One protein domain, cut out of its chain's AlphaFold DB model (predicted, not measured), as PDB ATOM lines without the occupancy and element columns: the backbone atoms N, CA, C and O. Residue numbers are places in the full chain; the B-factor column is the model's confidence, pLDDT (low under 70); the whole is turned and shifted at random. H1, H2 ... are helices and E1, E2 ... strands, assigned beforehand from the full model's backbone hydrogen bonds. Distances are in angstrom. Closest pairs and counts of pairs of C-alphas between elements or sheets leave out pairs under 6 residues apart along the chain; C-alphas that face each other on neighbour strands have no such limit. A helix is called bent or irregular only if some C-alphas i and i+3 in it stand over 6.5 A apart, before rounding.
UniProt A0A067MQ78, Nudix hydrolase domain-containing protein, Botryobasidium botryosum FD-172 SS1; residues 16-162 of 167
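Overview. This is residues 16 to 162 of the 167 residues of the protein "Nudix hydrolase domain-containing protein" of Botryobasidium botryosum FD-172 SS1 (UniProt A0A067MQ78). A twisted sheet of four strands, E3, E2, E5 and E6, makes a wall with the short helix H2 over one face, and at one end of it helix H1 and the small two-strand ladder E1 and E4 form a separate head. From this head the unnamed stretch of residues 63 to 121 wanders back to H2 on H2's side of the sheet, and its residues 88 to 102 stick out as a free loop. The printed part has 147 residues, with two named helices and six named strands in the order H1, E1, E2, E3, E4, H2, E5, E6; under half of the residues are in these elements, and the class is mixed, helices and strands. The large sheet runs E3, E2, E5, E6 and is mixed; the small one is antiparallel. The whole is only just compact, close to loose, with a radius of gyration of the C-alphas of 17.5 A and spans of 47 by 41 by 34 A.

Along the chain. In the large sheet, E3 holds residues 49 to 56 and is 22.6 A long. E2, residues 34 to 43, measures 27.7 A and begins at C-alpha 34, (18.845, -40.811, 14.360). E5, residues 135 to 142, measures 22.9 A. E6, residues 153 to 161, measures 23.3 A, bends by 66 degrees at residue 156 and ends at C-alpha 161, (32.428, -47.754, 9.368). H2 is residues 122 to 130, 11.6 A. H1, residues 16 to 27, measures 16.2 A and begins at C-alpha 16, (20.304, -36.188, 21.343). E1 is residues 29 to 31 and E4 residues 60 to 62.

Arrangement. E2 and E5, the inner strands, are parallel at 22 degrees, with N 40 and O 137 2.9 A apart. E3 and E2 form an antiparallel hairpin at 157 degrees, with N 39 and O 52 at 2.8 A. E5 and E6 form another at 170 degrees, with N 138 and O 158 at 3.0 A. H2 is on this sheet at a height of 8.7 A, over E2 and E5, and runs along the strands, at 13 degrees to E5 on the local plane. Its closest C-alphas to E2 are those of Met 129 and Cys 36, 6.5 A. H1 only grazes the sheet, with residues 16 to 20. The closest C-alphas of H1 and E1 are those of Gln 24 and Glu 30, 5.9 A. E1 and E4 are antiparallel at 155 degrees, with N 61 and O 30 at 2.8 A. H1 and H2 are apart. In H1 every O i to N i+4 pair is within hydrogen-bond range; in H2, only just irregular with C-alphas 124 and 127 6.51 A apart, 3 of 5 are.

Size, cuts and confidence. The C-alphas farthest apart, of Gly 62 and Asp 93, are 48.1 A apart. The printed part has no cut. The link from E4 to H2, 59 residues, is long; within it residues 75 to 76 pair with residues 111 to 112, parallel. The mean pLDDT of the printed part is 81.9, and residues 46, 79 to 108 and 149 are under 70.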
ATOM      1  N   ALA A  16      21.500 -36.153  22.185       98.25
ATOM      2  CA  ALA A  16      20.304 -36.188  21.343       98.25
ATOM      3  C   ALA A  16      19.311 -35.064  21.685       98.25
ATOM      4  O   ALA A  16      18.687 -34.507  20.789       98.25
ATOM      5  N   GLN A  17      19.168 -34.725  22.972       98.44
ATOM      6  CA  GLN A  17      18.342 -33.591  23.403       98.44
ATOM      7  C   GLN A  17      18.960 -32.262  22.969       98.44
ATOM      8  O   GLN A  17      18.239 -31.435  22.418       98.44
ATOM      9  N   GLY A  18      20.279 -32.108  23.126       98.44
ATOM     10  CA  GLY A  18      21.005 -30.946  22.615       98.44
ATOM     11  C   GLY A  18      20.825 -30.788  21.106       98.44
ATOM     12  O   GLY A  18      20.406 -29.736  20.652       98.44
ATOM     13  N   ALA A  19      21.004 -31.856  20.322       98.50
ATOM     14  CA  ALA A  19      20.803 -31.811  18.872       98.50
ATOM     15  C   ALA A  19      19.382 -31.368  18.463       98.50
ATOM     16  O   ALA A  19      19.228 -30.626  17.496       98.50
ATOM     17  N   LEU A  20      18.342 -31.792  19.193       98.44
ATOM     18  CA  LEU A  20      16.965 -31.338  18.954       98.44
ATOM     19  C   LEU A  20      16.766 -29.860  19.317       98.44
ATOM     20  O   LEU A  20      16.118 -29.141  18.560       98.44
ATOM     21  N   ARG A  21      17.309 -29.412  20.459       98.38
ATOM     22  CA  ARG A  21      17.242 -28.011  20.901       98.38
ATOM     23  C   ARG A  21      17.916 -27.087  19.888       98.38
ATOM     24  O   ARG A  21      17.280 -26.152  19.420       98.38
ATOM     25  N   GLU A  22      19.151 -27.399  19.507       98.31
ATOM     26  CA  GLU A  22      19.944 -26.604  18.559       98.31
ATOM     27  C   GLU A  22      19.267 -26.544  17.181       98.31
ATOM     28  O   GLU A  22      19.139 -25.476  16.594       98.31
ATOM     29  N   LEU A  23      18.724 -27.664  16.683       98.12
ATOM     30  CA  LEU A  23      17.959 -27.674  15.428       98.12
ATOM     31  C   LEU A  23      16.735 -26.743  15.488       98.12
ATOM     32  O   LEU A  23      16.423 -26.046  14.517       98.12
ATOM     33  N   GLN A  24      16.041 -26.712  16.625       97.88
ATOM     34  CA  GLN A  24      14.887 -25.841  16.820       97.88
ATOM     35  C   GLN A  24      15.292 -24.362  16.942       97.88
ATOM     36  O   GLN A  24      14.583 -23.504  16.414       97.88
ATOM     37  N   GLU A  25      16.406 -24.059  17.610       97.44
ATOM     38  CA  GLU A  25      16.947 -22.703  17.782       97.44
ATOM     39  C   GLU A  25      17.494 -22.127  16.466       97.44
ATOM     40  O   GLU A  25      17.206 -20.976  16.126       97.44
ATOM     41  N   GLU A  26      18.215 -22.932  15.684       97.88
ATOM     42  CA  GLU A  26      18.899 -22.487  14.467       97.88
ATOM     43  C   GLU A  26      18.049 -22.577  13.192       97.88
ATOM     44  O   GLU A  26      18.309 -21.849  12.234       97.88
ATOM     45  N   ALA A  27      17.049 -23.465  13.146       97.69
ATOM     46  CA  ALA A  27      16.245 -23.699  11.941       97.69
ATOM     47  C   ALA A  27      14.727 -23.618  12.157       97.69
ATOM     48  O   ALA A  27      13.973 -23.658  11.181       97.69
ATOM     49  N   GLY A  28      14.247 -23.505  13.398       97.81
ATOM     50  CA  GLY A  28      12.816 -23.403  13.693       97.81
ATOM     51  C   GLY A  28      12.021 -24.701  13.492       97.81
ATOM     52  O   GLY A  28      10.793 -24.641  13.362       97.81
ATOM     53  N   ILE A  29      12.695 -25.856  13.435       98.31
ATOM     54  CA  ILE A  29      12.082 -27.158  13.134       98.31
ATOM     55  C   ILE A  29      12.465 -28.249  14.141       98.31
ATOM     56  O   ILE A  29      13.538 -28.226  14.734       98.31
ATOM     57  N   GLU A  30      11.608 -29.264  14.241       98.12
ATOM     58  CA  GLU A  30      11.875 -30.519  14.953       98.12
ATOM     59  C   GLU A  30      11.947 -31.675  13.952       98.12
ATOM     60  O   GLU A  30      11.202 -31.680  12.969       98.12
ATOM     61  N   ALA A  31      12.791 -32.680  14.202       98.00
ATOM     62  CA  ALA A  31      12.995 -33.806  13.290       98.00
ATOM     63  C   ALA A  31      13.141 -35.155  14.009       98.00
ATOM     64  O   ALA A  31      13.451 -35.231  15.197       98.00
ATOM     65  N   ASP A  32      12.964 -36.242  13.255       97.19
ATOM     66  CA  ASP A  32      13.173 -37.624  13.700       97.19
ATOM     67  C   ASP A  32      14.664 -38.008  13.728       97.19
ATOM     68  O   ASP A  32      15.139 -38.848  12.964       97.19
ATOM     69  N   LEU A  33      15.427 -37.375  14.623       97.94
ATOM     70  CA  LEU A  33      16.881 -37.524  14.678       97.94
ATOM     71  C   LEU A  33      17.335 -38.949  15.038       97.94
ATOM     72  O   LEU A  33      17.018 -39.494  16.097       97.94
ATOM     73  N   VAL A  34      18.171 -39.523  14.172       97.62
ATOM     74  CA  VAL A  34      18.845 -40.811  14.360       97.62
ATOM     75  C   VAL A  34      20.348 -40.585  14.451       97.62
ATOM     76  O   VAL A  34      20.949 -39.988  13.558       97.62
ATOM     77  N   HIS A  35      20.964 -41.102  15.515       98.12
ATOM     78  CA  HIS A  35      22.412 -41.061  15.686       98.12
ATOM     79  C   HIS A  35      23.109 -41.850  14.567       98.12
ATOM     80  O   HIS A  35      22.796 -43.023  14.341       98.12
ATOM     81  N   CYS A  36      24.033 -41.213  13.851       96.88
ATOM     82  CA  CYS A  36      24.643 -41.783  12.653       96.88
ATOM     83  C   CYS A  36      26.167 -41.696  12.587       96.88
ATOM     84  O   CYS A  36      26.749 -42.353  11.723       96.88
ATOM     85  N   GLY A  37      26.813 -40.994  13.511       97.69
ATOM     86  CA  GLY A  37      28.248 -41.137  13.676       97.69
ATOM     87  C   GLY A  37      28.824 -40.282  14.786       97.69
ATOM     88  O   GLY A  37      28.180 -39.361  15.268       97.69
ATOM     89  N   THR A  38      30.062 -40.585  15.150       98.12
ATOM     90  CA  THR A  38      30.798 -39.879  16.202       98.12
ATOM     91  C   THR A  38      32.126 -39.386  15.641       98.12
ATOM     92  O   THR A  38      32.871 -40.168  15.047       98.12
ATOM     93  N   LEU A  39      32.455 -38.113  15.843       97.75
ATOM     94  CA  LEU A  39      33.732 -37.522  15.445       97.75
ATOM     95  C   LEU A  39      34.491 -37.010  16.670       97.75
ATOM     96  O   LEU A  39      33.918 -36.381  17.558       97.75
ATOM     97  N   LEU A  40      35.797 -37.261  16.704       96.56
ATOM     98  CA  LEU A  40      36.714 -36.646  17.658       96.56
ATOM     99  C   LEU A  40      37.637 -35.678  16.923       96.56
ATOM    100  O   LEU A  40      38.506 -36.115  16.165       96.56
ATOM    101  N   PHE A  41      37.488 -34.382  17.178       94.25
ATOM    102  CA  PHE A  41      38.404 -33.370  16.659       94.25
ATOM    103  C   PHE A  41      39.453 -33.012  17.700       94.25
ATOM    104  O   PHE A  41      39.135 -32.799  18.871       94.25
ATOM    105  N   VAL A  42      40.709 -32.936  17.278       91.31
ATOM    106  CA  VAL A  42      41.830 -32.551  18.138       91.31
ATOM    107  C   VAL A  42      42.648 -31.488  17.422       91.31
ATOM    108  O   VAL A  42      43.060 -31.706  16.290       91.31
ATOM    109  N   SER A  43      42.915 -30.358  18.067       85.19
ATOM    110  CA  SER A  43      43.889 -29.378  17.569       85.19
ATOM    111  C   SER A  43      45.251 -29.559  18.232       85.19
ATOM    112  O   SER A  43      45.350 -30.030  19.364       85.19
ATOM    113  N   ASP A  44      46.306 -29.184  17.516       76.31
ATOM    114  CA  ASP A  44      47.695 -29.231  17.977       76.31
ATOM    115  C   ASP A  44      47.979 -28.367  19.217       76.31
ATOM    116  O   ASP A  44      48.782 -28.772  20.060       76.31
ATOM    117  N   ASP A  45      47.306 -27.224  19.355       72.56
ATOM    118  CA  ASP A  45      47.507 -26.285  20.471       72.56
ATOM    119  C   ASP A  45      46.548 -26.501  21.661       72.56
ATOM    120  O   ASP A  45      46.703 -25.911  22.730       72.56
ATOM    121  N   THR A  46      45.542 -27.372  21.528       65.25
ATOM    122  CA  THR A  46      44.557 -27.582  22.594       65.25
ATOM    123  C   THR A  46      44.790 -28.905  23.313       65.25
ATOM    124  O   THR A  46      44.775 -29.988  22.737       65.25
ATOM    125  N   HIS A  47      44.874 -28.855  24.643       70.75
ATOM    126  CA  HIS A  47      44.714 -30.057  25.475       70.75
ATOM    127  C   HIS A  47      43.267 -30.592  25.486       70.75
ATOM    128  O   HIS A  47      42.962 -31.544  26.204       70.75
ATOM    129  N   LEU A  48      42.369 -29.960  24.727       77.94
ATOM    130  CA  LEU A  48      40.951 -30.268  24.644       77.94
ATOM    131  C   LEU A  48      40.643 -30.824  23.253       77.94
ATOM    132  O   LEU A  48      41.008 -30.212  22.252       77.94
ATOM    133  N   GLY A  49      39.971 -31.972  23.209       88.62
ATOM    134  CA  GLY A  49      39.345 -32.494  21.998       88.62
ATOM    135  C   GLY A  49      37.851 -32.180  21.991       88.62
ATOM    136  O   GLY A  49      37.223 -32.122  23.051       88.62
ATOM    137  N   HIS A  50      37.282 -31.999  20.805       92.88
ATOM    138  CA  HIS A  50      35.844 -31.851  20.613       92.88
ATOM    139  C   HIS A  50      35.251 -33.210  20.257       92.88
ATOM    140  O   HIS A  50      35.601 -33.802  19.237       92.88
ATOM    141  N   HIS A  51      34.367 -33.711  21.116       95.94
ATOM    142  CA  HIS A  51      33.567 -34.902  20.848       95.94
ATOM    143  C   HIS A  51      32.250 -34.460  20.217       95.94
ATOM    144  O   HIS A  51      31.499 -33.708  20.836       95.94
ATOM    145  N   ILE A  52      31.984 -34.918  19.001       97.75
ATOM    146  CA  ILE A  52      30.845 -34.496  18.189       97.75
ATOM    147  C   ILE A  52      30.001 -35.732  17.881       97.75
ATOM    148  O   ILE A  52      30.508 -36.714  17.342       97.75
ATOM    149  N   GLU A  53      28.714 -35.675  18.211       98.31
ATOM    150  CA  GLU A  53      27.738 -36.707  17.854       98.31
ATOM    151  C   GLU A  53      26.893 -36.202  16.681       98.31
ATOM    152  O   GLU A  53      26.275 -35.141  16.758       98.31
ATOM    153  N   ILE A  54      26.871 -36.958  15.587       98.31
ATOM    154  CA  ILE A  54      26.217 -36.589  14.331       98.31
ATOM    155  C   ILE A  54      24.867 -37.288  14.240       98.31
ATOM    156  O   ILE A  54      24.764 -38.519  14.277       98.31
ATOM    157  N   TYR A  55      23.819 -36.495  14.050       98.38
ATOM    158  CA  TYR A  55      22.451 -36.968  13.890       98.38
ATOM    159  C   TYR A  55      21.933 -36.640  12.495       98.38
ATOM    160  O   TYR A  55      22.255 -35.601  11.926       98.38
ATOM    161  N   ARG A  56      21.090 -37.521  11.953       97.06
ATOM    162  CA  ARG A  56      20.356 -37.281  10.705       97.06
ATOM    163  C   ARG A  56      18.856 -37.428  10.936       97.06
ATOM    164  O   ARG A  56      18.444 -38.371  11.606       97.06
ATOM    165  N   GLY A  57      18.060 -36.539  10.351       95.75
ATOM    166  CA  GLY A  57      16.602 -36.665  10.258       95.75
ATOM    167  C   GLY A  57      16.173 -36.986   8.826       95.75
ATOM    168  O   GLY A  57      16.851 -36.609   7.871       95.75
ATOM    169  N   HIS A  58      15.064 -37.702   8.667       92.88
ATOM    170  CA  HIS A  58      14.429 -37.959   7.371       92.88
ATOM    171  C   HIS A  58      13.173 -37.102   7.178       92.88
ATOM    172  O   HIS A  58      12.814 -36.757   6.052       92.88
ATOM    173  N   SER A  59      12.492 -36.773   8.271       95.38
ATOM    174  CA  SER A  59      11.286 -35.960   8.281       95.38
ATOM    175  C   SER A  59      11.373 -34.887   9.358       95.38
ATOM    176  O   SER A  59      12.049 -35.051  10.371       95.38
ATOM    177  N   TYR A  60      10.697 -33.766   9.122       97.88
ATOM    178  CA  TYR A  60      10.655 -32.660  10.066       97.88
ATOM    179  C   TYR A  60       9.262 -32.039  10.135       97.88
ATOM    180  O   TYR A  60       8.438 -32.190   9.227       97.88
ATOM    181  N   THR A  61       9.012 -31.323  11.224       98.25
ATOM    182  CA  THR A  61       7.833 -30.477  11.421       98.25
ATOM    183  C   THR A  61       8.261 -29.061  11.787       98.25
ATOM    184  O   THR A  61       9.394 -28.841  12.200       98.25
ATOM    185  N   GLY A  62       7.357 -28.098  11.626       97.12
ATOM    186  CA  GLY A  62       7.651 -26.683  11.847       97.12
ATOM    187  C   GLY A  62       7.857 -25.921  10.540       97.12
ATOM    188  O   GLY A  62       7.548 -26.414   9.454       97.12
ATOM    189  N   THR A  63       8.327 -24.682  10.657       97.75
ATOM    190  CA  THR A  63       8.606 -23.803   9.515       97.75
ATOM    191  C   THR A  63      10.067 -23.407   9.560       97.75
ATOM    192  O   THR A  63      10.510 -22.810  10.537       97.75
ATOM    193  N   ILE A  64      10.793 -23.716   8.486       97.81
ATOM    194  CA  ILE A  64      12.205 -23.362   8.358       97.81
ATOM    195  C   ILE A  64      12.351 -21.847   8.486       97.81
ATOM    196  O   ILE A  64      11.732 -21.101   7.726       97.81
ATOM    197  N   THR A  65      13.154 -21.417   9.453       96.56
ATOM    198  CA  THR A  65      13.333 -20.010   9.814       96.56
ATOM    199  C   THR A  65      14.822 -19.699   9.938       96.56
ATOM    200  O   THR A  65      15.566 -20.485  10.510       96.56
ATOM    201  N   GLU A  66      15.251 -18.573   9.368       97.25
ATOM    202  CA  GLU A  66      16.604 -18.029   9.550       97.25
ATOM    203  C   GLU A  66      16.750 -17.447  10.963       97.25
ATOM    204  O   GLU A  66      15.840 -16.770  11.452       97.25
ATOM    205  N   SER A  67      17.886 -17.714  11.605       95.00
ATOM    206  CA  SER A  67      18.271 -17.170  12.908       95.00
ATOM    207  C   SER A  67      19.454 -16.202  12.763       95.00
ATOM    208  O   SER A  67      20.018 -16.043  11.680       95.00
ATOM    209  N   ASP A  68      19.856 -15.560  13.863       92.62
ATOM    210  CA  ASP A  68      21.053 -14.705  13.881       92.62
ATOM    211  C   ASP A  68      22.349 -15.503  13.621       92.62
ATOM    212  O   ASP A  68      23.351 -14.933  13.181       92.62
ATOM    213  N   GLU A  69      22.332 -16.814  13.878       91.75
ATOM    214  CA  GLU A  69      23.490 -17.705  13.741       91.75
ATOM    215  C   GLU A  69      23.476 -18.499  12.430       91.75
ATOM    216  O   GLU A  69      24.536 -18.832  11.896       91.75
ATOM    217  N   MET A  70      22.292 -18.773  11.875       95.50
ATOM    218  CA  MET A  70      22.137 -19.749  10.807       95.50
ATOM    219  C   MET A  70      21.111 -19.323   9.758       95.50
ATOM    220  O   MET A  70      19.984 -18.937  10.063       95.50
ATOM    221  N   ARG A  71      21.482 -19.493   8.484       96.81
ATOM    222  CA  ARG A  71      20.574 -19.347   7.341       96.81
ATOM    223  C   ARG A  71      20.385 -20.698   6.646       96.81
ATOM    224  O   ARG A  71      21.240 -21.067   5.835       96.81
ATOM    225  N   PRO A  72      19.286 -21.422   6.930       97.00
ATOM    226  CA  PRO A  72      19.010 -22.714   6.315       97.00
ATOM    227  C   PRO A  72      18.947 -22.635   4.787       97.00
ATOM    228  O   PRO A  72      18.335 -21.728   4.218       97.00
ATOM    229  N   GLU A  73      19.537 -23.619   4.113       95.62
ATOM    230  CA  GLU A  73      19.512 -23.718   2.657       95.62
ATOM    231  C   GLU A  73      19.393 -25.179   2.207       95.62
ATOM    232  O   GLU A  73      20.005 -26.076   2.786       95.62
ATOM    233  N   TRP A  74      18.596 -25.419   1.164       95.38
ATOM    234  CA  TRP A  74      18.440 -26.740   0.565       95.38
ATOM    235  C   TRP A  74      19.474 -26.984  -0.531       95.38
ATOM    236  O   TRP A  74      19.614 -26.181  -1.454       95.38
ATOM    237  N   PHE A  75      20.103 -28.155  -0.479       93.31
ATOM    238  CA  PHE A  75      21.015 -28.651  -1.505       93.31
ATOM    239  C   PHE A  75      20.483 -29.947  -2.113       93.31
ATOM    240  O   PHE A  75      19.836 -30.756  -1.444       93.31
ATOM    241  N   ALA A  76      20.762 -30.148  -3.396       91.12
ATOM    242  CA  ALA A  76      20.570 -31.416  -4.067       91.12
ATOM    243  C   ALA A  76      21.521 -32.450  -3.461       91.12
ATOM    244  O   ALA A  76      22.714 -32.198  -3.276       91.12
ATOM    245  N   LEU A  77      20.995 -33.645  -3.199       84.12
ATOM    246  CA  LEU A  77      21.850 -34.779  -2.882       84.12
ATOM    247  C   LEU A  77      22.695 -35.131  -4.115       84.12
ATOM    248  O   LEU A  77      22.174 -35.082  -5.236       84.12
ATOM    249  N   PRO A  78      23.977 -35.496  -3.936       74.62
ATOM    250  CA  PRO A  78      24.803 -35.946  -5.045       74.62
ATOM    251  C   PRO A  78      24.133 -37.143  -5.727       74.62
ATOM    252  O   PRO A  78      23.696 -38.085  -5.062       74.62
ATOM    253  N   ALA A  79      24.047 -37.107  -7.058       62.88
ATOM    254  CA  ALA A  79      23.607 -38.255  -7.838       62.88
ATOM    255  C   ALA A  79      24.677 -39.350  -7.740       62.88
ATOM    256  O   ALA A  79      25.670 -39.333  -8.460       62.88
ATOM    257  N   GLY A  80      24.491 -40.280  -6.810       59.47
ATOM    258  CA  GLY A  80      25.339 -41.453  -6.629       59.47
ATOM    259  C   GLY A  80      24.489 -42.719  -6.556       59.47
ATOM    260  O   GLY A  80      23.302 -42.628  -6.232       59.47
ATOM    261  N   PRO A  81      25.056 -43.893  -6.887       45.53
ATOM    262  CA  PRO A  81      24.329 -45.148  -6.775       45.53
ATOM    263  C   PRO A  81      23.908 -45.350  -5.316       45.53
ATOM    264  O   PRO A  81      24.628 -44.960  -4.396       45.53
ATOM    265  N   GLU A  82      22.740 -45.958  -5.114       49.19
ATOM    266  CA  GLU A  82      22.254 -46.413  -3.808       49.19
ATOM    267  C   GLU A  82      23.387 -47.048  -2.957       49.19
ATOM    268  O   GLU A  82      24.318 -47.631  -3.527       49.19
ATOM    269  N   PRO A  83      23.314 -46.970  -1.609       47.09
ATOM    270  CA  PRO A  83      24.436 -47.011  -0.650       47.09
ATOM    271  C   PRO A  83      25.446 -48.173  -0.671       47.09
ATOM    272  O   PRO A  83      26.367 -48.211   0.157       47.09
ATOM    273  N   GLU A  84      25.304 -49.150  -1.555       43.66
ATOM    274  CA  GLU A  84      26.002 -50.426  -1.435       43.66
ATOM    275  C   GLU A  84      27.231 -50.580  -2.339       43.66
ATOM    276  O   GLU A  84      28.124 -51.339  -1.973       43.66
ATOM    277  N   SER A  85      27.364 -49.873  -3.471       40.75
ATOM    278  CA  SER A  85      28.226 -50.430  -4.537       40.75
ATOM    279  C   SER A  85      29.649 -49.883  -4.739       40.75
ATOM    280  O   SER A  85      30.482 -50.681  -5.157       40.75
ATOM    281  N   GLU A  86      30.014 -48.625  -4.446       42.97
ATOM    282  CA  GLU A  86      31.328 -48.131  -4.948       42.97
ATOM    283  C   GLU A  86      32.287 -47.460  -3.952       42.97
ATOM    284  O   GLU A  86      33.484 -47.400  -4.227       42.97
ATOM    285  N   PHE A  87      31.861 -47.046  -2.756       43.19
ATOM    286  CA  PHE A  87      32.743 -46.254  -1.876       43.19
ATOM    287  C   PHE A  87      33.900 -47.026  -1.205       43.19
ATOM    288  O   PHE A  87      34.824 -46.399  -0.699       43.19
ATOM    289  N   ILE A  88      33.893 -48.366  -1.204       42.41
ATOM    290  CA  ILE A  88      34.957 -49.183  -0.570       42.41
ATOM    291  C   ILE A  88      35.919 -49.794  -1.611       42.41
ATOM    292  O   ILE A  88      36.950 -50.368  -1.267       42.41
ATOM    293  N   SER A  89      35.658 -49.618  -2.906       37.16
ATOM    294  CA  SER A  89      36.459 -50.217  -3.974       37.16
ATOM    295  C   SER A  89      37.231 -49.150  -4.754       37.16
ATOM    296  O   SER A  89      36.807 -48.784  -5.849       37.16
ATOM    297  N   ARG A  90      38.373 -48.685  -4.213       35.72
ATOM    298  CA  ARG A  90      39.629 -48.376  -4.949       35.72
ATOM    299  C   ARG A  90      40.564 -47.460  -4.154       35.72
ATOM    300  O   ARG A  90      40.500 -46.237  -4.233       35.72
ATOM    301  N   HIS A  91      41.530 -48.073  -3.484       42.81
ATOM    302  CA  HIS A  91      42.807 -47.427  -3.182       42.81
ATOM    303  C   HIS A  91      43.968 -48.256  -3.728       42.81
ATOM    304  O   HIS A  91      44.908 -48.563  -3.014       42.81
ATOM    305  N   GLU A  92      43.893 -48.586  -5.021       41.53
ATOM    306  CA  GLU A  92      45.073 -48.841  -5.850       41.53
ATOM    307  C   GLU A  92      44.837 -48.233  -7.246       41.53
ATOM    308  O   GLU A  92      43.874 -48.564  -7.940       41.53
ATOM    309  N   ASP A  93      45.718 -47.295  -7.597       39.28
ATOM    310  CA  ASP A  93      46.042 -46.782  -8.929       39.28
ATOM    311  C   ASP A  93      44.928 -46.198  -9.819       39.28
ATOM    312  O   ASP A  93      44.237 -46.897 -10.563       39.28
ATOM    313  N   LYS A  94      44.897 -44.858  -9.897       32.94
ATOM    314  CA  LYS A  94      45.376 -44.100 -11.076       32.94
ATOM    315  C   LYS A  94      45.191 -42.596 -10.877       32.94
ATOM    316  O   LYS A  94      44.080 -42.097 -10.747       32.94
ATOM    317  N   VAL A  95      46.313 -41.881 -10.932       42.88
ATOM    318  CA  VAL A  95      46.364 -40.452 -11.242       42.88
ATOM    319  C   VAL A  95      45.755 -40.256 -12.627       42.88
ATOM    320  O   VAL A  95      46.302 -40.752 -13.612       42.88
ATOM    321  N   GLN A  96      44.653 -39.515 -12.710       32.91
ATOM    322  CA  GLN A  96      44.253 -38.880 -13.955       32.91
ATOM    323  C   GLN A  96      43.677 -37.496 -13.649       32.91
ATOM    324  O   GLN A  96      42.643 -37.352 -13.004       32.91
ATOM    325  N   ASP A  97      44.446 -36.498 -14.074       43.94
ATOM    326  CA  ASP A  97      44.133 -35.074 -14.135       43.94
ATOM    327  C   ASP A  97      42.801 -34.879 -14.876       43.94
ATOM    328  O   ASP A  97      42.743 -35.059 -16.089       43.94
ATOM    329  N   ASN A  98      41.737 -34.559 -14.139       37.59
ATOM    330  CA  ASN A  98      40.500 -33.998 -14.679       37.59
ATOM    331  C   ASN A  98      40.284 -32.647 -13.998       37.59
ATOM    332  O   ASN A  98      39.494 -32.500 -13.067       37.59
ATOM    333  N   ARG A  99      41.057 -31.662 -14.455       41.69
ATOM    334  CA  ARG A  99      40.638 -30.265 -14.398       41.69
ATOM    335  C   ARG A  99      39.409 -30.107 -15.296       41.69
ATOM    336  O   ARG A  99      39.359 -30.699 -16.369       41.69
ATOM    337  N   ASP A 100      38.458 -29.317 -14.809       38.06
ATOM    338  CA  ASP A 100      37.224 -28.887 -15.475       38.06
ATOM    339  C   ASP A 100      36.043 -29.877 -15.373       38.06
ATOM    340  O   ASP A 100      35.617 -30.495 -16.348       38.06
ATOM    341  N   VAL A 101      35.458 -29.980 -14.174       43.03
ATOM    342  CA  VAL A 101      34.032 -30.319 -14.031       43.03
ATOM    343  C   VAL A 101      33.350 -29.070 -13.491       43.03
ATOM    344  O   VAL A 101      33.571 -28.705 -12.339       43.03
ATOM    345  N   ASP A 102      32.584 -28.393 -14.345       38.22
ATOM    346  CA  ASP A 102      31.706 -27.295 -13.939       38.22
ATOM    347  C   ASP A 102      30.746 -27.805 -12.850       38.22
ATOM    348  O   ASP A 102      29.865 -28.637 -13.092       38.22
ATOM    349  N   ASP A 103      30.968 -27.307 -11.635       46.88
ATOM    350  CA  ASP A 103      30.199 -27.533 -10.410       46.88
ATOM    351  C   ASP A 103      28.873 -26.758 -10.460       46.88
ATOM    352  O   ASP A 103      28.622 -25.844  -9.688       46.88
ATOM    353  N   ASP A 104      28.039 -27.075 -11.448       45.16
ATOM    354  CA  ASP A 104      26.701 -26.490 -11.615       45.16
ATOM    355  C   ASP A 104      25.708 -27.555 -12.114       45.16
ATOM    356  O   ASP A 104      24.801 -27.308 -12.917       45.16
ATOM    357  N   THR A 105      25.858 -28.799 -11.642       48.03
ATOM    358  CA  THR A 105      24.889 -29.862 -11.954       48.03
ATOM    359  C   THR A 105      23.612 -29.643 -11.141       48.03
ATOM    360  O   THR A 105      23.407 -30.217 -10.074       48.03
ATOM    361  N   VAL A 106      22.737 -28.787 -11.667       46.94
ATOM    362  CA  VAL A 106      21.404 -28.510 -11.132       46.94
ATOM    363  C   VAL A 106      20.506 -29.723 -11.375       46.94
ATOM    364  O   VAL A 106      19.872 -29.859 -12.423       46.94
ATOM    365  N   ILE A 107      20.420 -30.623 -10.399       52.66
ATOM    366  CA  ILE A 107      19.351 -31.623 -10.343       52.66
ATOM    367  C   ILE A 107      18.205 -30.973  -9.557       52.66
ATOM    368  O   ILE A 107      18.419 -30.463  -8.466       52.66
ATOM    369  N   SER A 108      17.009 -30.921 -10.157       58.75
ATOM    370  CA  SER A 108      15.756 -30.365  -9.595       58.75
ATOM    371  C   SER A 108      15.681 -28.856  -9.282       58.75
ATOM    372  O   SER A 108      14.700 -28.415  -8.687       58.75
ATOM    373  N   GLY A 109      16.632 -28.035  -9.741       81.44
ATOM    374  CA  GLY A 109      16.652 -26.589  -9.448       81.44
ATOM    375  C   GLY A 109      17.408 -26.231  -8.163       81.44
ATOM    376  O   GLY A 109      17.535 -25.050  -7.846       81.44
ATOM    377  N   LEU A 110      17.920 -27.236  -7.449       88.12
ATOM    378  CA  LEU A 110      18.773 -27.080  -6.277       88.12
ATOM    379  C   LEU A 110      20.254 -27.190  -6.668       88.12
ATOM    380  O   LEU A 110      20.603 -27.832  -7.659       88.12
ATOM    381  N   ARG A 111      21.119 -26.553  -5.873       91.06
ATOM    382  CA  ARG A 111      22.584 -26.595  -6.025       91.06
ATOM    383  C   ARG A 111      23.161 -27.868  -5.406       91.06
ATOM    384  O   ARG A 111      22.569 -28.387  -4.464       91.06
ATOM    385  N   SER A 112      24.300 -28.351  -5.894       90.38
ATOM    386  CA  SER A 112      25.084 -29.411  -5.241       90.38
ATOM    387  C   SER A 112      25.527 -28.989  -3.835       90.38
ATOM    388  O   SER A 112      25.622 -27.800  -3.531       90.38
ATOM    389  N   VAL A 113      25.798 -29.967  -2.964       91.19
ATOM    390  CA  VAL A 113      26.404 -29.710  -1.647       91.19
ATOM    391  C   VAL A 113      27.788 -29.059  -1.843       91.19
ATOM    392  O   VAL A 113      28.646 -29.681  -2.476       91.19
ATOM    393  N   PRO A 114      28.036 -27.847  -1.311       93.50
ATOM    394  CA  PRO A 114      29.238 -27.070  -1.606       93.50
ATOM    395  C   PRO A 114      30.399 -27.473  -0.686       93.50
ATOM    396  O   PRO A 114      30.763 -26.738   0.233       93.50
ATOM    397  N   PHE A 115      30.983 -28.656  -0.908       90.81
ATOM    398  CA  PHE A 115      32.091 -29.188  -0.091       90.81
ATOM    399  C   PHE A 115      33.356 -28.309  -0.086       90.81
ATOM    400  O   PHE A 115      34.234 -28.495   0.754       90.81
ATOM    401  N   ASP A 116      33.478 -27.369  -1.025       90.94
ATOM    402  CA  ASP A 116      34.518 -26.336  -1.080       90.94
ATOM    403  C   ASP A 116      34.290 -25.202  -0.062       90.94
ATOM    404  O   ASP A 116      35.223 -24.485   0.291       90.94
ATOM    405  N   ARG A 117      33.052 -25.041   0.422       92.19
ATOM    406  CA  ARG A 117      32.634 -24.033   1.412       92.19
ATOM    407  C   ARG A 117      32.211 -24.649   2.744       92.19
ATOM    408  O   ARG A 117      31.588 -23.951   3.551       92.19
ATOM    409  N   MET A 118      32.513 -25.923   2.949       93.19
ATOM    410  CA  MET A 118      32.288 -26.696   4.172       93.19
ATOM    411  C   MET A 118      33.627 -26.991   4.855       93.19
ATOM    412  O   MET A 118      34.679 -26.591   4.351       93.19
ATOM    413  N   TRP A 119      33.602 -27.670   6.001       91.44
ATOM    414  CA  TRP A 119      34.843 -28.128   6.617       91.44
ATOM    415  C   TRP A 119      35.541 -29.159   5.724       91.44
ATOM    416  O   TRP A 119      34.900 -29.919   4.992       91.44
ATOM    417  N   GLU A 120      36.876 -29.181   5.763       91.69
ATOM    418  CA  GLU A 120      37.671 -30.074   4.916       91.69
ATOM    419  C   GLU A 120      37.316 -31.551   5.157       91.69
ATOM    420  O   GLU A 120      37.335 -32.343   4.213       91.69
ATOM    421  N   ASP A 121      36.925 -31.917   6.381       93.69
ATOM    422  CA  ASP A 121      36.599 -33.291   6.752       93.69
ATOM    423  C   ASP A 121      35.220 -33.758   6.270       93.69
ATOM    424  O   ASP A 121      35.020 -34.963   6.075       93.69
ATOM    425  N   ASP A 122      34.302 -32.831   5.982       94.19
ATOM    426  CA  ASP A 122      32.924 -33.136   5.588       94.19
ATOM    427  C   ASP A 122      32.866 -33.997   4.326       94.19
ATOM    428  O   ASP A 122      32.072 -34.935   4.236       94.19
ATOM    429  N   ARG A 123      33.780 -33.784   3.370       92.44
ATOM    430  CA  ARG A 123      33.866 -34.606   2.145       92.44
ATOM    431  C   ARG A 123      34.142 -36.091   2.418       92.44
ATOM    432  O   ARG A 123      33.943 -36.915   1.528       92.44
ATOM    433  N   HIS A 124      34.625 -36.436   3.612       93.06
ATOM    434  CA  HIS A 124      34.958 -37.806   3.990       93.06
ATOM    435  C   HIS A 124      33.814 -38.509   4.725       93.06
ATOM    436  O   HIS A 124      33.480 -39.643   4.375       93.06
ATOM    437  N   TRP A 125      33.198 -37.867   5.723       95.25
ATOM    438  CA  TRP A 125      32.154 -38.504   6.534       95.25
ATOM    439  C   TRP A 125      30.733 -38.261   6.012       95.25
ATOM    440  O   TRP A 125      29.870 -39.127   6.173       95.25
ATOM    441  N   PHE A 126      30.473 -37.142   5.330       94.75
ATOM    442  CA  PHE A 126      29.139 -36.814   4.820       94.75
ATOM    443  C   PHE A 126      28.615 -37.863   3.820       94.75
ATOM    444  O   PHE A 126      27.458 -38.274   3.944       94.75
ATOM    445  N   PRO A 127      29.431 -38.416   2.892       92.94
ATOM    446  CA  PRO A 127      28.988 -39.527   2.047       92.94
ATOM    447  C   PRO A 127      28.593 -40.786   2.835       92.94
ATOM    448  O   PRO A 127      27.661 -41.485   2.439       92.94
ATOM    449  N   LEU A 128      29.246 -41.070   3.973       93.81
ATOM    450  CA  LEU A 128      28.892 -42.202   4.842       93.81
ATOM    451  C   LEU A 128      27.521 -41.987   5.497       93.81
ATOM    452  O   LEU A 128      26.698 -42.907   5.522       93.81
ATOM    453  N   MET A 129      27.255 -40.757   5.957       94.25
ATOM    454  CA  MET A 129      25.953 -40.347   6.485       94.25
ATOM    455  C   MET A 129      24.842 -40.537   5.442       94.25
ATOM    456  O   MET A 129      23.812 -41.142   5.762       94.25
ATOM    457  N   LEU A 130      25.056 -40.069   4.204       91.62
ATOM    458  CA  LEU A 130      24.105 -40.224   3.095       91.62
ATOM    459  C   LEU A 130      23.880 -41.697   2.728       91.62
ATOM    460  O   LEU A 130      22.742 -42.118   2.526       91.62
ATOM    461  N   ALA A 131      24.946 -42.502   2.743       90.44
ATOM    462  CA  ALA A 131      24.892 -43.952   2.560       90.44
ATOM    463  C   ALA A 131      24.271 -44.701   3.759       90.44
ATOM    464  O   ALA A 131      24.260 -45.929   3.792       90.44
ATOM    465  N   ARG A 132      23.770 -43.983   4.770       92.25
ATOM    466  CA  ARG A 132      23.174 -44.523   5.999       92.25
ATOM    467  C   ARG A 132      24.095 -45.435   6.817       92.25
ATOM    468  O   ARG A 132      23.610 -46.133   7.709       92.25
ATOM    469  N   LYS A 133      25.408 -45.365   6.601       93.75
ATOM    470  CA  LYS A 133      26.416 -46.153   7.316       93.75
ATOM    471  C   LYS A 133      26.805 -45.445   8.606       93.75
ATOM    472  O   LYS A 133      27.128 -44.264   8.582       93.75
ATOM    473  N   PHE A 134      26.767 -46.164   9.729       95.50
ATOM    474  CA  PHE A 134      27.261 -45.616  10.990       95.50
ATOM    475  C   PHE A 134      28.783 -45.490  10.931       95.50
ATOM    476  O   PHE A 134      29.465 -46.472  10.612       95.50
ATOM    477  N   PHE A 135      29.306 -44.314  11.262       96.56
ATOM    478  CA  PHE A 135      30.738 -44.036  11.205       96.56
ATOM    479  C   PHE A 135      31.291 -43.534  12.538       96.56
ATOM    480  O   PHE A 135      30.597 -42.928  13.347       96.56
ATOM    481  N   ILE A 136      32.575 -43.783  12.755       98.06
ATOM    482  CA  ILE A 136      33.366 -43.165  13.813       98.06
ATOM    483  C   ILE A 136      34.584 -42.558  13.138       98.06
ATOM    484  O   ILE A 136      35.200 -43.209  12.297       98.06
ATOM    485  N   GLY A 137      34.942 -41.334  13.490       97.00
ATOM    486  CA  GLY A 137      36.097 -40.667  12.916       97.00
ATOM    487  C   GLY A 137      36.917 -39.913  13.940       97.00
ATOM    488  O   GLY A 137      36.442 -39.529  15.009       97.00
ATOM    489  N   ARG A 138      38.171 -39.676  13.578       96.31
ATOM    490  CA  ARG A 138      39.034 -38.714  14.249       96.31
ATOM    491  C   ARG A 138      39.656 -37.812  13.207       96.31
ATOM    492  O   ARG A 138      40.131 -38.308  12.185       96.31
ATOM    493  N   VAL A 139      39.709 -36.525  13.518       95.12
ATOM    494  CA  VAL A 139      40.381 -35.520  12.700       95.12
ATOM    495  C   VAL A 139      41.282 -34.680  13.595       95.12
ATOM    496  O   VAL A 139      40.830 -34.056  14.552       95.12
ATOM    497  N   ASP A 140      42.572 -34.693  13.297       93.00
ATOM    498  CA  ASP A 140      43.551 -33.802  13.900       93.00
ATOM    499  C   ASP A 140      43.712 -32.583  12.986       93.00
ATOM    500  O   ASP A 140      44.028 -32.749  11.803       93.00
ATOM    501  N   PHE A 141      43.546 -31.381  13.534       89.12
ATOM    502  CA  PHE A 141      43.741 -30.109  12.842       89.12
ATOM    503  C   PHE A 141      45.024 -29.420  13.306       89.12
ATOM    504  O   PHE A 141      45.380 -29.475  14.485       89.12
ATOM    505  N   SER A 142      45.694 -28.735  12.380       86.75
ATOM    506  CA  SER A 142      46.723 -27.758  12.726       86.75
ATOM    507  C   SER A 142      46.108 -26.375  12.686       86.75
ATOM    508  O   SER A 142      45.547 -25.973  11.657       86.75
ATOM    509  N   LEU A 143      46.168 -25.671  13.816       78.94
ATOM    510  CA  LEU A 143      45.683 -24.305  13.887       78.94
ATOM    511  C   LEU A 143      46.723 -23.356  13.278       78.94
ATOM    512  O   LEU A 143      47.926 -23.511  13.503       78.94
ATOM    513  N   PRO A 144      46.284 -22.347  12.509       74.00
ATOM    514  CA  PRO A 144      47.179 -21.288  12.076       74.00
ATOM    515  C   PRO A 144      47.776 -20.591  13.303       74.00
ATOM    516  O   PRO A 144      47.107 -20.393  14.319       74.00
ATOM    517  N   SER A 145      49.042 -20.179  13.207       72.19
ATOM    518  CA  SER A 145      49.641 -19.318  14.230       72.19
ATOM    519  C   SER A 145      48.803 -18.050  14.398       72.19
ATOM    520  O   SER A 145      48.294 -17.545  13.400       72.19
ATOM    521  N   ALA A 146      48.740 -17.479  15.603       70.75
ATOM    522  CA  ALA A 146      47.939 -16.281  15.891       70.75
ATOM    523  C   ALA A 146      48.199 -15.084  14.943       70.75
ATOM    524  O   ALA A 146      47.315 -14.256  14.744       70.75
ATOM    525  N   ASP A 147      49.385 -15.022  14.330       73.56
ATOM    526  CA  ASP A 147      49.786 -13.986  13.368       73.56
ATOM    527  C   ASP A 147      49.483 -14.336  11.892       73.56
ATOM    528  O   ASP A 147      49.872 -13.603  10.982       73.56
ATOM    529  N   SER A 148      48.826 -15.467  11.625       73.38
ATOM    530  CA  SER A 148      48.530 -15.973  10.282       73.38
ATOM    531  C   SER A 148      47.041 -15.872   9.971       73.38
ATOM    532  O   SER A 148      46.197 -16.237  10.782       73.38
ATOM    533  N   SER A 149      46.720 -15.435   8.754       67.88
ATOM    534  CA  SER A 149      45.367 -15.512   8.197       67.88
ATOM    535  C   SER A 149      45.087 -16.853   7.508       67.88
ATOM    536  O   SER A 149      44.118 -16.951   6.759       67.88
ATOM    537  N   ALA A 150      45.981 -17.838   7.645       70.94
ATOM    538  CA  ALA A 150      45.782 -19.160   7.065       70.94
ATOM    539  C   ALA A 150      44.601 -19.867   7.738       70.94
ATOM    540  O   ALA A 150      44.310 -19.629   8.905       70.94
ATOM    541  N   GLU A 151      43.930 -20.738   6.998       71.69
ATOM    542  CA  GLU A 151      42.858 -21.571   7.534       71.69
ATOM    543  C   GLU A 151      43.448 -22.782   8.272       71.69
ATOM    544  O   GLU A 151      44.582 -23.197   8.012       71.69
ATOM    545  N   SER A 152      42.691 -23.345   9.215       76.38
ATOM    546  CA  SER A 152      43.047 -24.618   9.844       76.38
ATOM    547  C   SER A 152      43.071 -25.732   8.801       76.38
ATOM    548  O   SER A 152      42.169 -25.805   7.971       76.38
ATOM    549  N   THR A 153      44.059 -26.624   8.870       85.31
ATOM    550  CA  THR A 153      44.214 -27.724   7.898       85.31
ATOM    551  C   THR A 153      44.139 -29.082   8.580       85.31
ATOM    552  O   THR A 153      44.625 -29.241   9.706       85.31
ATOM    553  N   MET A 154      43.540 -30.071   7.912       90.88
ATOM    554  CA  MET A 154      43.559 -31.455   8.393       90.88
ATOM    555  C   MET A 154      44.971 -32.042   8.287       90.88
ATOM    556  O   MET A 154      45.587 -32.040   7.223       90.88
ATOM    557  N   VAL A 155      45.489 -32.595   9.387       91.06
ATOM    558  CA  VAL A 155      46.858 -33.145   9.447       91.06
ATOM    559  C   VAL A 155      46.872 -34.664   9.527       91.06
ATOM    560  O   VAL A 155      47.719 -35.317   8.917       91.06
ATOM    561  N   ARG A 156      45.966 -35.248  10.320       91.75
ATOM    562  CA  ARG A 156      45.809 -36.703  10.462       91.75
ATOM    563  C   ARG A 156      44.346 -37.033  10.641       91.75
ATOM    564  O   ARG A 156      43.665 -36.377  11.416       91.75
ATOM    565  N   TRP A 157      43.869 -38.063   9.964       95.81
ATOM    566  CA  TRP A 157      42.474 -38.452  10.075       95.81
ATOM    567  C   TRP A 157      42.287 -39.933   9.799       95.81
ATOM    568  O   TRP A 157      43.079 -40.570   9.102       95.81
ATOM    569  N   TRP A 158      41.218 -40.479  10.360       96.31
ATOM    570  CA  TRP A 158      40.697 -41.785   9.995       96.31
ATOM    571  C   TRP A 158      39.183 -41.787  10.165       96.31
ATOM    572  O   TRP A 158      38.649 -41.122  11.051       96.31
ATOM    573  N   PHE A 159      38.509 -42.573   9.332       95.94
ATOM    574  CA  PHE A 159      37.077 -42.829   9.420       95.94
ATOM    575  C   PHE A 159      36.865 -44.339   9.336       95.94
ATOM    576  O   PHE A 159      37.333 -44.992   8.405       95.94
ATOM    577  N   GLY A 160      36.198 -44.895  10.337       94.00
ATOM    578  CA  GLY A 160      35.802 -46.292  10.404       94.00
ATOM    579  C   GLY A 160      34.294 -46.414  10.256       94.00
ATOM    580  O   GLY A 160      33.543 -45.645  10.849       94.00
ATOM    581  N   VAL A 161      33.846 -47.401   9.490       94.31
ATOM    582  CA  VAL A 161      32.428 -47.754   9.368       94.31
ATOM    583  C   VAL A 161      32.178 -49.017  10.179       94.31
ATOM    584  O   VAL A 161      32.973 -49.957  10.121       94.31
ATOM    585  N   ARG A 162      31.075 -49.063  10.932       83.62
ATOM    586  CA  ARG A 162      30.681 -50.298  11.616       83.62
ATOM    587  C   ARG A 162      30.265 -51.333  10.565       83.62
ATOM    588  O   ARG A 162      29.378 -51.062   9.761       83.62
TER     589      ARG A 162